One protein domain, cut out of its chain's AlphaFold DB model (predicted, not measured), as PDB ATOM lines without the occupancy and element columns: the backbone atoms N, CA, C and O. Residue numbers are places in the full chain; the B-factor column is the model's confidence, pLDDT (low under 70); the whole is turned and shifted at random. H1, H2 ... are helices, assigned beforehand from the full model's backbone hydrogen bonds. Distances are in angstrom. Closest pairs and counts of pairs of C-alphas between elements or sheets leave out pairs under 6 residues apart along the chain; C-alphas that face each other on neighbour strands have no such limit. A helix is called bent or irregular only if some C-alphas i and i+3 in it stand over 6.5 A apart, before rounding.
ATOM      1  N   ASP A   8      -4.379   8.386 -35.524       79.69
ATOM      2  CA  ASP A   8      -5.716   8.233 -36.115       79.69
ATOM      3  C   ASP A   8      -6.778   9.028 -35.353       79.69
ATOM      4  O   ASP A   8      -7.574   9.759 -35.941       79.69
ATOM      5  N   LYS A   9      -6.743   8.966 -34.015       79.31
ATOM      6  CA  LYS A   9      -7.656   9.744 -33.170       79.31
ATOM      7  C   LYS A   9      -7.405  11.240 -33.303       79.31
ATOM      8  O   LYS A   9      -8.348  12.026 -33.255       79.31
ATOM      9  N   PHE A  10      -6.148  11.646 -33.472       78.69
ATOM     10  CA  PHE A  10      -5.818  13.044 -33.728       78.69
ATOM     11  C   PHE A  10      -6.371  13.517 -35.077       78.69
ATOM     12  O   PHE A  10      -7.007  14.570 -35.128       78.69
ATOM     13  N   ALA A  11      -6.186  12.732 -36.141       79.00
ATOM     14  CA  ALA A  11      -6.702  13.047 -37.470       79.00
ATOM     15  C   ALA A  11      -8.234  13.169 -37.469       79.00
ATOM     16  O   ALA A  11      -8.779  14.127 -38.017       79.00
ATOM     17  N   GLU A  12      -8.930  12.264 -36.778       81.38
ATOM     18  CA  GLU A  12     -10.388  12.303 -36.646       81.38
ATOM     19  C   GLU A  12     -10.872  13.571 -35.918       81.38
ATOM     20  O   GLU A  12     -11.813  14.235 -36.362       81.38
ATOM     21  N   ILE A  13     -10.211  13.950 -34.817       76.12
ATOM     22  CA  ILE A  13     -10.520  15.178 -34.070       76.12
ATOM     23  C   ILE A  13     -10.244  16.417 -34.929       76.12
ATOM     24  O   ILE A  13     -11.067  17.334 -34.957       76.12
ATOM     25  N   ALA A  14      -9.118  16.440 -35.646       73.25
ATOM     26  CA  ALA A  14      -8.738  17.545 -36.518       73.25
ATOM     27  C   ALA A  14      -9.761  17.740 -37.645       73.25
ATOM     28  O   ALA A  14     -10.263  18.849 -37.821       73.25
ATOM     29  N   LEU A  15     -10.152  16.668 -38.338       76.69
ATOM     30  CA  LEU A  15     -11.149  16.717 -39.412       76.69
ATOM     31  C   LEU A  15     -12.519  17.189 -38.907       76.69
ATOM     32  O   LEU A  15     -13.130  18.079 -39.504       76.69
ATOM     33  N   LYS A  16     -12.980  16.673 -37.759       76.44
ATOM     34  CA  LYS A  16     -14.245  17.111 -37.139       76.44
ATOM     35  C   LYS A  16     -14.209  18.575 -36.688       76.44
ATOM     36  O   LYS A  16     -15.240  19.248 -36.732       76.44
ATOM     37  N   ALA A  17     -13.058  19.073 -36.234       67.69
ATOM     38  CA  ALA A  17     -12.890  20.457 -35.793       67.69
ATOM     39  C   ALA A  17     -12.810  21.444 -36.971       67.69
ATOM     40  O   ALA A  17     -13.469  22.486 -36.920       67.69
ATOM     41  N   ILE A  18     -12.098  21.081 -38.047       70.56
ATOM     42  CA  ILE A  18     -11.995  21.864 -39.291       70.56
ATOM     43  C   ILE A  18     -13.381  22.091 -39.898       70.56
ATOM     44  O   ILE A  18     -13.741  23.231 -40.183       70.56
ATOM     45  N   HIS A  19     -14.200  21.039 -40.007       68.69
ATOM     46  CA  HIS A  19     -15.559  21.148 -40.550       68.69
ATOM     47  C   HIS A  19     -16.456  22.096 -39.733       68.69
ATOM     48  O   HIS A  19     -17.345  22.749 -40.268       68.69
ATOM     49  N   LYS A  20     -16.230  22.196 -38.418       71.19
ATOM     50  CA  LYS A  20     -16.993  23.088 -37.529       71.19
ATOM     51  C   LYS A  20     -16.393  24.495 -37.428       71.19
ATOM     52  O   LYS A  20     -16.864  25.277 -36.606       71.19
ATOM     53  N   ASN A  21     -15.342  24.793 -38.203       60.34
ATOM     54  CA  ASN A  21     -14.526  26.008 -38.110       60.34
ATOM     55  C   ASN A  21     -14.100  26.333 -36.662       60.34
ATOM     56  O   ASN A  21     -13.946  27.492 -36.277       60.34
ATOM     57  N   LYS A  22     -13.964  25.296 -35.826       57.84
ATOM     58  CA  LYS A  22     -13.489  25.433 -34.452       57.84
ATOM     59  C   LYS A  22     -11.974  25.373 -34.498       57.84
ATOM     60  O   LYS A  22     -11.417  24.500 -35.159       57.84
ATOM     61  N   LEU A  23     -11.322  26.290 -33.779       54.91
ATOM     62  CA  LEU A  23      -9.882  26.238 -33.535       54.91
ATOM     63  C   LEU A  23      -9.527  24.812 -33.118       54.91
ATOM     64  O   LEU A  23     -10.005  24.337 -32.086       54.91
ATOM     65  N   VAL A  24      -8.753  24.117 -33.956       58.12
ATOM     66  CA  VAL A  24      -8.229  22.791 -33.639       58.12
ATOM     67  C   VAL A  24      -7.404  22.984 -32.377       58.12
ATOM     68  O   VAL A  24      -6.332  23.589 -32.415       58.12
ATOM     69  N   ILE A  25      -7.965  22.579 -31.234       53.81
ATOM     70  CA  ILE A  25      -7.318  22.703 -29.934       53.81
ATOM     71  C   ILE A  25      -6.031  21.906 -30.059       53.81
ATOM     72  O   ILE A  25      -6.071  20.678 -30.095       53.81
ATOM     73  N   CYS A  26      -4.896  22.598 -30.171       55.00
ATOM     74  CA  CYS A  26      -3.601  21.962 -30.014       55.00
ATOM     75  C   CYS A  26      -3.645  21.299 -28.637       55.00
ATOM     76  O   CYS A  26      -3.761  22.023 -27.640       55.00
ATOM     77  N   PRO A  27      -3.639  19.955 -28.548       65.06
ATOM     78  CA  PRO A  27      -3.688  19.308 -27.251       65.06
ATOM     79  C   PRO A  27      -2.504  19.838 -26.435       65.06
ATOM     80  O   PRO A  27      -1.449  20.119 -27.001       65.06
ATOM     81  N   MET A  28      -2.667  20.017 -25.121       53.03
ATOM     82  CA  MET A  28      -1.608  20.557 -24.251       53.03
ATOM     83  C   MET A  28      -0.188  20.011 -24.532       53.03
ATOM     84  O   MET A  28       0.737  20.824 -24.545       53.03
ATOM     85  N   PRO A  29       0.034  18.706 -24.819       60.09
ATOM     86  CA  PRO A  29       1.351  18.211 -25.235       60.09
ATOM     87  C   PRO A  29       1.874  18.835 -26.538       60.09
ATOM     88  O   PRO A  29       3.053  19.158 -26.604       60.09
ATOM     89  N   LEU A  30       1.015  19.066 -27.533       64.38
ATOM     90  CA  LEU A  30       1.378  19.721 -28.794       64.38
ATOM     91  C   LEU A  30       1.729  21.196 -28.580       64.38
ATOM     92  O   LEU A  30       2.639  21.716 -29.213       64.38
ATOM     93  N   LYS A  31       1.030  21.866 -27.655       67.19
ATOM     94  CA  LYS A  31       1.371  23.238 -27.262       67.19
ATOM     95  C   LYS A  31       2.771  23.283 -26.645       67.19
ATOM     96  O   LYS A  31       3.598  24.084 -27.055       67.19
ATOM     97  N   LYS A  32       3.059  22.346 -25.736       70.31
ATOM     98  CA  LYS A  32       4.349  22.247 -25.044       70.31
ATOM     99  C   LYS A  32       5.503  21.915 -25.994       70.31
ATOM    100  O   LYS A  32       6.563  22.521 -25.883       70.31
ATOM    101  N   THR A  33       5.311  20.994 -26.939       77.31
ATOM    102  CA  THR A  33       6.339  20.683 -27.947       77.31
ATOM    103  C   THR A  33       6.562  21.845 -28.904       77.31
ATOM    104  O   THR A  33       7.703  22.134 -29.254       77.31
ATOM    105  N   MET A  34       5.497  22.546 -29.288       74.12
ATOM    106  CA  MET A  34       5.571  23.716 -30.154       74.12
ATOM    107  C   MET A  34       6.297  24.890 -29.479       74.12
ATOM    108  O   MET A  34       7.149  25.511 -30.111       74.12
ATOM    109  N   ASP A  35       6.043  25.142 -28.191       78.81
ATOM    110  CA  ASP A  35       6.763  26.157 -27.409       78.81
ATOM    111  C   ASP A  35       8.266  25.839 -27.316       78.81
ATOM    112  O   ASP A  35       9.102  26.710 -27.571       78.81
ATOM    113  N   VAL A  36       8.640  24.586 -27.028       82.94
ATOM    114  CA  VAL A  36      10.055  24.165 -26.985       82.94
ATOM    115  C   VAL A  36      10.712  24.304 -28.358       82.94
ATOM    116  O   VAL A  36      11.808  24.853 -28.471       82.94
ATOM    117  N   PHE A  37      10.035  23.861 -29.417       82.50
ATOM    118  CA  PHE A  37      10.537  23.963 -30.783       82.50
ATOM    119  C   PHE A  37      10.780  25.418 -31.197       82.50
ATOM    120  O   PHE A  37      11.832  25.740 -31.746       82.50
ATOM    121  N   PHE A  38       9.845  26.322 -30.900       81.88
ATOM    122  CA  PHE A  38      10.004  27.739 -31.220       81.88
ATOM    123  C   PHE A  38      11.000  28.466 -30.321       81.88
ATOM    124  O   PHE A  38      11.599  29.440 -30.771       81.88
ATOM    125  N   THR A  39      11.232  27.974 -29.103       84.75
ATOM    126  CA  THR A  39      12.315  28.466 -28.240       84.75
ATOM    127  C   THR A  39      13.684  28.115 -28.827       84.75
ATOM    128  O   THR A  39      14.567  28.966 -28.862       84.75
ATOM    129  N   LEU A  40      13.852  26.895 -29.347       88.25
ATOM    130  CA  LEU A  40      15.092  26.466 -30.008       88.25
ATOM    131  C   LEU A  40      15.289  27.137 -31.375       88.25
ATOM    132  O   LEU A  40      16.409  27.471 -31.754       88.25
ATOM    133  N   PHE A  41      14.200  27.360 -32.112       88.62
ATOM    134  CA  PHE A  41      14.231  27.899 -33.470       88.62
ATOM    135  C   PHE A  41      13.330  29.137 -33.628       88.62
ATOM    136  O   PHE A  41      12.331  29.108 -34.362       88.62
ATOM    137  N   PRO A  42      13.694  30.283 -33.020       83.50
ATOM    138  CA  PRO A  42      12.867  31.495 -33.036       83.50
ATOM    139  C   PRO A  42      12.668  32.068 -34.447       83.50
ATOM    140  O   PRO A  42      11.649  32.698 -34.750       83.50
ATOM    141  N   TYR A  43      13.613  31.813 -35.356       86.56
ATOM    142  CA  TYR A  43      13.489  32.205 -36.757       86.56
ATOM    143  C   TYR A  43      12.316  31.505 -37.462       86.56
ATOM    144  O   TYR A  43      11.572  32.153 -38.208       86.56
ATOM    145  N   LEU A  44      12.096  30.211 -37.190       83.50
ATOM    146  CA  LEU A  44      10.959  29.477 -37.747       83.50
ATOM    147  C   LEU A  44       9.636  30.031 -37.224       83.50
ATOM    148  O   LEU A  44       8.709  30.206 -38.013       83.50
ATOM    149  N   HIS A  45       9.574  30.391 -35.941       83.50
ATOM    150  CA  HIS A  45       8.395  31.032 -35.364       83.50
ATOM    151  C   HIS A  45       8.040  32.332 -36.102       83.50
ATOM    152  O   HIS A  45       6.914  32.514 -36.567       83.50
ATOM    153  N   LYS A  46       9.025  33.218 -36.311       85.75
ATOM    154  CA  LYS A  46       8.830  34.495 -37.019       85.75
ATOM    155  C   LYS A  46       8.380  34.296 -38.469       85.75
ATOM    156  O   LYS A  46       7.526  35.040 -38.957       85.75
ATOM    157  N   LYS A  47       8.941  33.304 -39.165       87.88
ATOM    158  CA  LYS A  47       8.575  32.982 -40.553       87.88
ATOM    159  C   LYS A  47       7.162  32.404 -40.642       87.88
ATOM    160  O   LYS A  47       6.395  32.845 -41.497       87.88
ATOM    161  N   LEU A  48       6.801  31.497 -39.732       85.25
ATOM    162  CA  LEU A  48       5.452  30.939 -39.635       85.25
ATOM    163  C   LEU A  48       4.423  32.044 -39.381       85.25
ATOM    164  O   LEU A  48       3.437  32.132 -40.104       85.25
ATOM    165  N   MET A  49       4.685  32.939 -38.426       83.69
ATOM    166  CA  MET A  49       3.775  34.048 -38.124       83.69
ATOM    167  C   MET A  49       3.591  34.983 -39.320       83.69
ATOM    168  O   MET A  49       2.464  35.345 -39.647       83.69
ATOM    169  N   ARG A  50       4.666  35.321 -40.047       88.94
ATOM    170  CA  ARG A  50       4.558  36.107 -41.292       88.94
ATOM    171  C   ARG A  50       3.694  35.410 -42.342       88.94
ATOM    172  O   ARG A  50       2.875  36.075 -42.974       88.94
ATOM    173  N   PHE A  51       3.862  34.102 -42.514       86.50
ATOM    174  CA  PHE A  51       3.061  33.309 -43.444       86.50
ATOM    175  C   PHE A  51       1.579  33.305 -43.048       86.50
ATOM    176  O   PHE A  51       0.722  33.623 -43.870       86.50
ATOM    177  N   VAL A  52       1.275  33.052 -41.773       82.00
ATOM    178  CA  VAL A  52      -0.095  33.090 -41.242       82.00
ATOM    179  C   VAL A  52      -0.717  34.476 -41.430       82.00
ATOM    180  O   VAL A  52      -1.844  34.577 -41.909       82.00
ATOM    181  N   CYS A  53       0.018  35.558 -41.152       84.75
ATOM    182  CA  CYS A  53      -0.453  36.920 -41.407       84.75
ATOM    183  C   CYS A  53      -0.734  37.174 -42.894       84.75
ATOM    184  O   CYS A  53      -1.721  37.830 -43.219       84.75
ATOM    185  N   GLN A  54       0.108  36.677 -43.806       87.38
ATOM    186  CA  GLN A  54      -0.125  36.816 -45.245       87.38
ATOM    187  C   GLN A  54      -1.376  36.060 -45.695       87.38
ATOM    188  O   GLN A  54      -2.207  36.641 -46.390       87.38
ATOM    189  N   ILE A  55      -1.539  34.801 -45.280       84.06
ATOM    190  CA  ILE A  55      -2.728  34.004 -45.606       84.06
ATOM    191  C   ILE A  55      -3.984  34.637 -45.009       84.06
ATOM    192  O   ILE A  55      -4.974  34.794 -45.716       84.06
ATOM    193  N   GLY A  56      -3.932  35.089 -43.753       81.94
ATOM    194  CA  GLY A  56      -5.042  35.789 -43.106       81.94
ATOM    195  C   GLY A  56      -5.435  37.075 -43.837       81.94
ATOM    196  O   GLY A  56      -6.620  37.330 -44.044       81.94
ATOM    197  N   ARG A  57      -4.453  37.860 -44.304       83.12
ATOM    198  CA  ARG A  57      -4.701  39.052 -45.137       83.12
ATOM    199  C   ARG A  57      -5.343  38.690 -46.474       83.12
ATOM    200  O   ARG A  57      -6.313  39.336 -46.853       83.12
ATOM    201  N   LYS A  58      -4.845  37.658 -47.164       79.44
ATOM    202  CA  LYS A  58      -5.432  37.177 -48.426       79.44
ATOM    203  C   LYS A  58      -6.870  36.696 -48.224       79.44
ATOM    204  O   LYS A  58      -7.754  37.167 -48.919       79.44
ATOM    205  N   ALA A  59      -7.121  35.863 -47.216       80.62
ATOM    206  CA  ALA A  59      -8.457  35.355 -46.906       80.62
ATOM    207  C   ALA A  59      -9.456  36.466 -46.535       80.62
ATOM    208  O   ALA A  59     -10.633  36.362 -46.866       80.62
ATOM    209  N   LYS A  60      -8.998  37.539 -45.870       74.56
ATOM    210  CA  LYS A  60      -9.826  38.724 -45.602       74.56
ATOM    211  C   LYS A  60     -10.164  39.482 -46.890       74.56
ATOM    212  O   LYS A  60     -11.291  39.933 -47.028       74.56
ATOM    213  N   MET A  61      -9.207  39.610 -47.810       68.44
ATOM    214  CA  MET A  61      -9.414  40.301 -49.089       68.44
ATOM    215  C   MET A  61     -10.286  39.503 -50.067       68.44
ATOM    216  O   MET A  61     -11.042  40.108 -50.806       68.44
ATOM    217  N   THR A  62     -10.235  38.168 -50.045       63.25
ATOM    218  CA  THR A  62     -11.087  37.299 -50.886       63.25
ATOM    219  C   THR A  62     -12.535  37.196 -50.385       63.25
ATOM    220  O   THR A  62     -13.392  36.691 -51.096       63.25
ATOM    221  N   LYS A  63     -12.822  37.642 -49.155       54.78
ATOM    222  CA  LYS A  63     -14.186  37.702 -48.598       54.78
ATOM    223  C   LYS A  63     -14.926  39.014 -48.920       54.78
ATOM    224  O   LYS A  63     -15.972  39.251 -48.321       54.78
ATOM    225  N   ILE A  64     -14.375  39.849 -49.804       44.62
ATOM    226  CA  ILE A  64     -15.014  41.052 -50.358       44.62
ATOM    227  C   ILE A  64     -15.442  40.741 -51.787       44.62
ATOM    228  O   ILE A  64     -14.599  40.172 -52.518       44.62
TER     229      ILE A  64
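What this domain is: This is residues 8 to 64 of the 64 residues of the protein "Oxidoreductase" of Enterococcus faecium (UniProt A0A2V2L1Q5). Three helices make an open, three-sided bracket with an empty middle: H1 and H3 are the two opposite arms, and H2 is the side that joins them. Residues 20 to 27 fold back beside H1 to reach the first residue of H2, H2 and H3 make a corner at their joined ends, and residues 47 to 64, of which 47 to 61 belong to H3, stick out from that corner as the longer arm. The printed part has 57 residues with three named helices, in the order H1, H2, H3 along the chain, and no named strand; the class is all helix, with 45 of the 57 residues in the helices. The whole is loose, with a radius of gyration of the C-alphas of 14.2 A, and its outline is flat, with spans of 38 by 31 by 14 A.

Where its parts are: The printed part begins with H1, residues 8 to 19, Asp 8 to His 19. C-alpha 8 is at (-5.716, 8.233, -36.115) and C-alpha 19 is at (-15.559, 21.148, -40.550), 16.8 A from first to last C-alpha, with y rising and x falling from the one to the other. Residues 20 to 27 follow, a stretch with no named helix, in which x climbs from -16.993 at C-alpha 20 to -3.688 at C-alpha 27. H2 is residues 28 to 40, Met 28 to Leu 40, and runs 18.6 A from first to last C-alpha, mainly toward higher x. After Phe 41 comes H3, residues 42 to 61, Pro 42 to Met 61, the longest helix with 20 residues and 28.8 A from first to last C-alpha. It begins with C-alpha 42 at (12.867, 31.495, -33.036) and ends with C-alpha 61 at (-9.414, 40.301, -49.089), mainly toward lower x. Residues 62 to 64 follow H3, and Ile 64 is the chain's last residue.

How they stand to each other: H1 touches no helix. H1 and H2 are apart, with no C-alpha of the one within 8 A of the other, and they are joined by a short link of 8 residues, 20 to 27. H1 and H3 are apart too. H2 and H3 are close but not clearly touching, with 2 pairs of C-alphas within 8 A. Their closest C-alphas are those of Phe 38 and His 45, 5.5 A apart. Their lines stand at a steep tilt of 64 degrees, opposite ways, and their centres are 18.4 A apart. The link between them, Phe 41, is tight. Residues 28 to 33 of H2 stand free, as do residues 39 to 44, of which 42 to 44 belong to H3, and residues 47 to 64, of which 47 to 61 belong to H3. In H1, H2 and H3 every pair of O of residue i and N of residue i+4 is within hydrogen-bond range. No helix is bent or irregular.

The domain as a whole: The two C-alphas farthest apart in the domain are those of Leu 40 and Ile 64, 39.2 A apart. The first and last printed C-alphas, those of Asp 8 and Ile 64, are 37.0 A apart. The radius of gyration of the C-alphas is 1.39 times the 10.2 A of a compact globule of 57 residues. The printed part has no cut, and neither of its two links is long. The mean pLDDT of the printed part is 74.8, with a mean of 76 for H1, 74 for H2 and 83 for H3. The model's confidence is low, under 70, at 17 residues: residue 17, residue 19, residues 21 to 31, of which 28 to 31 belong to H2, and residues 61 to 64.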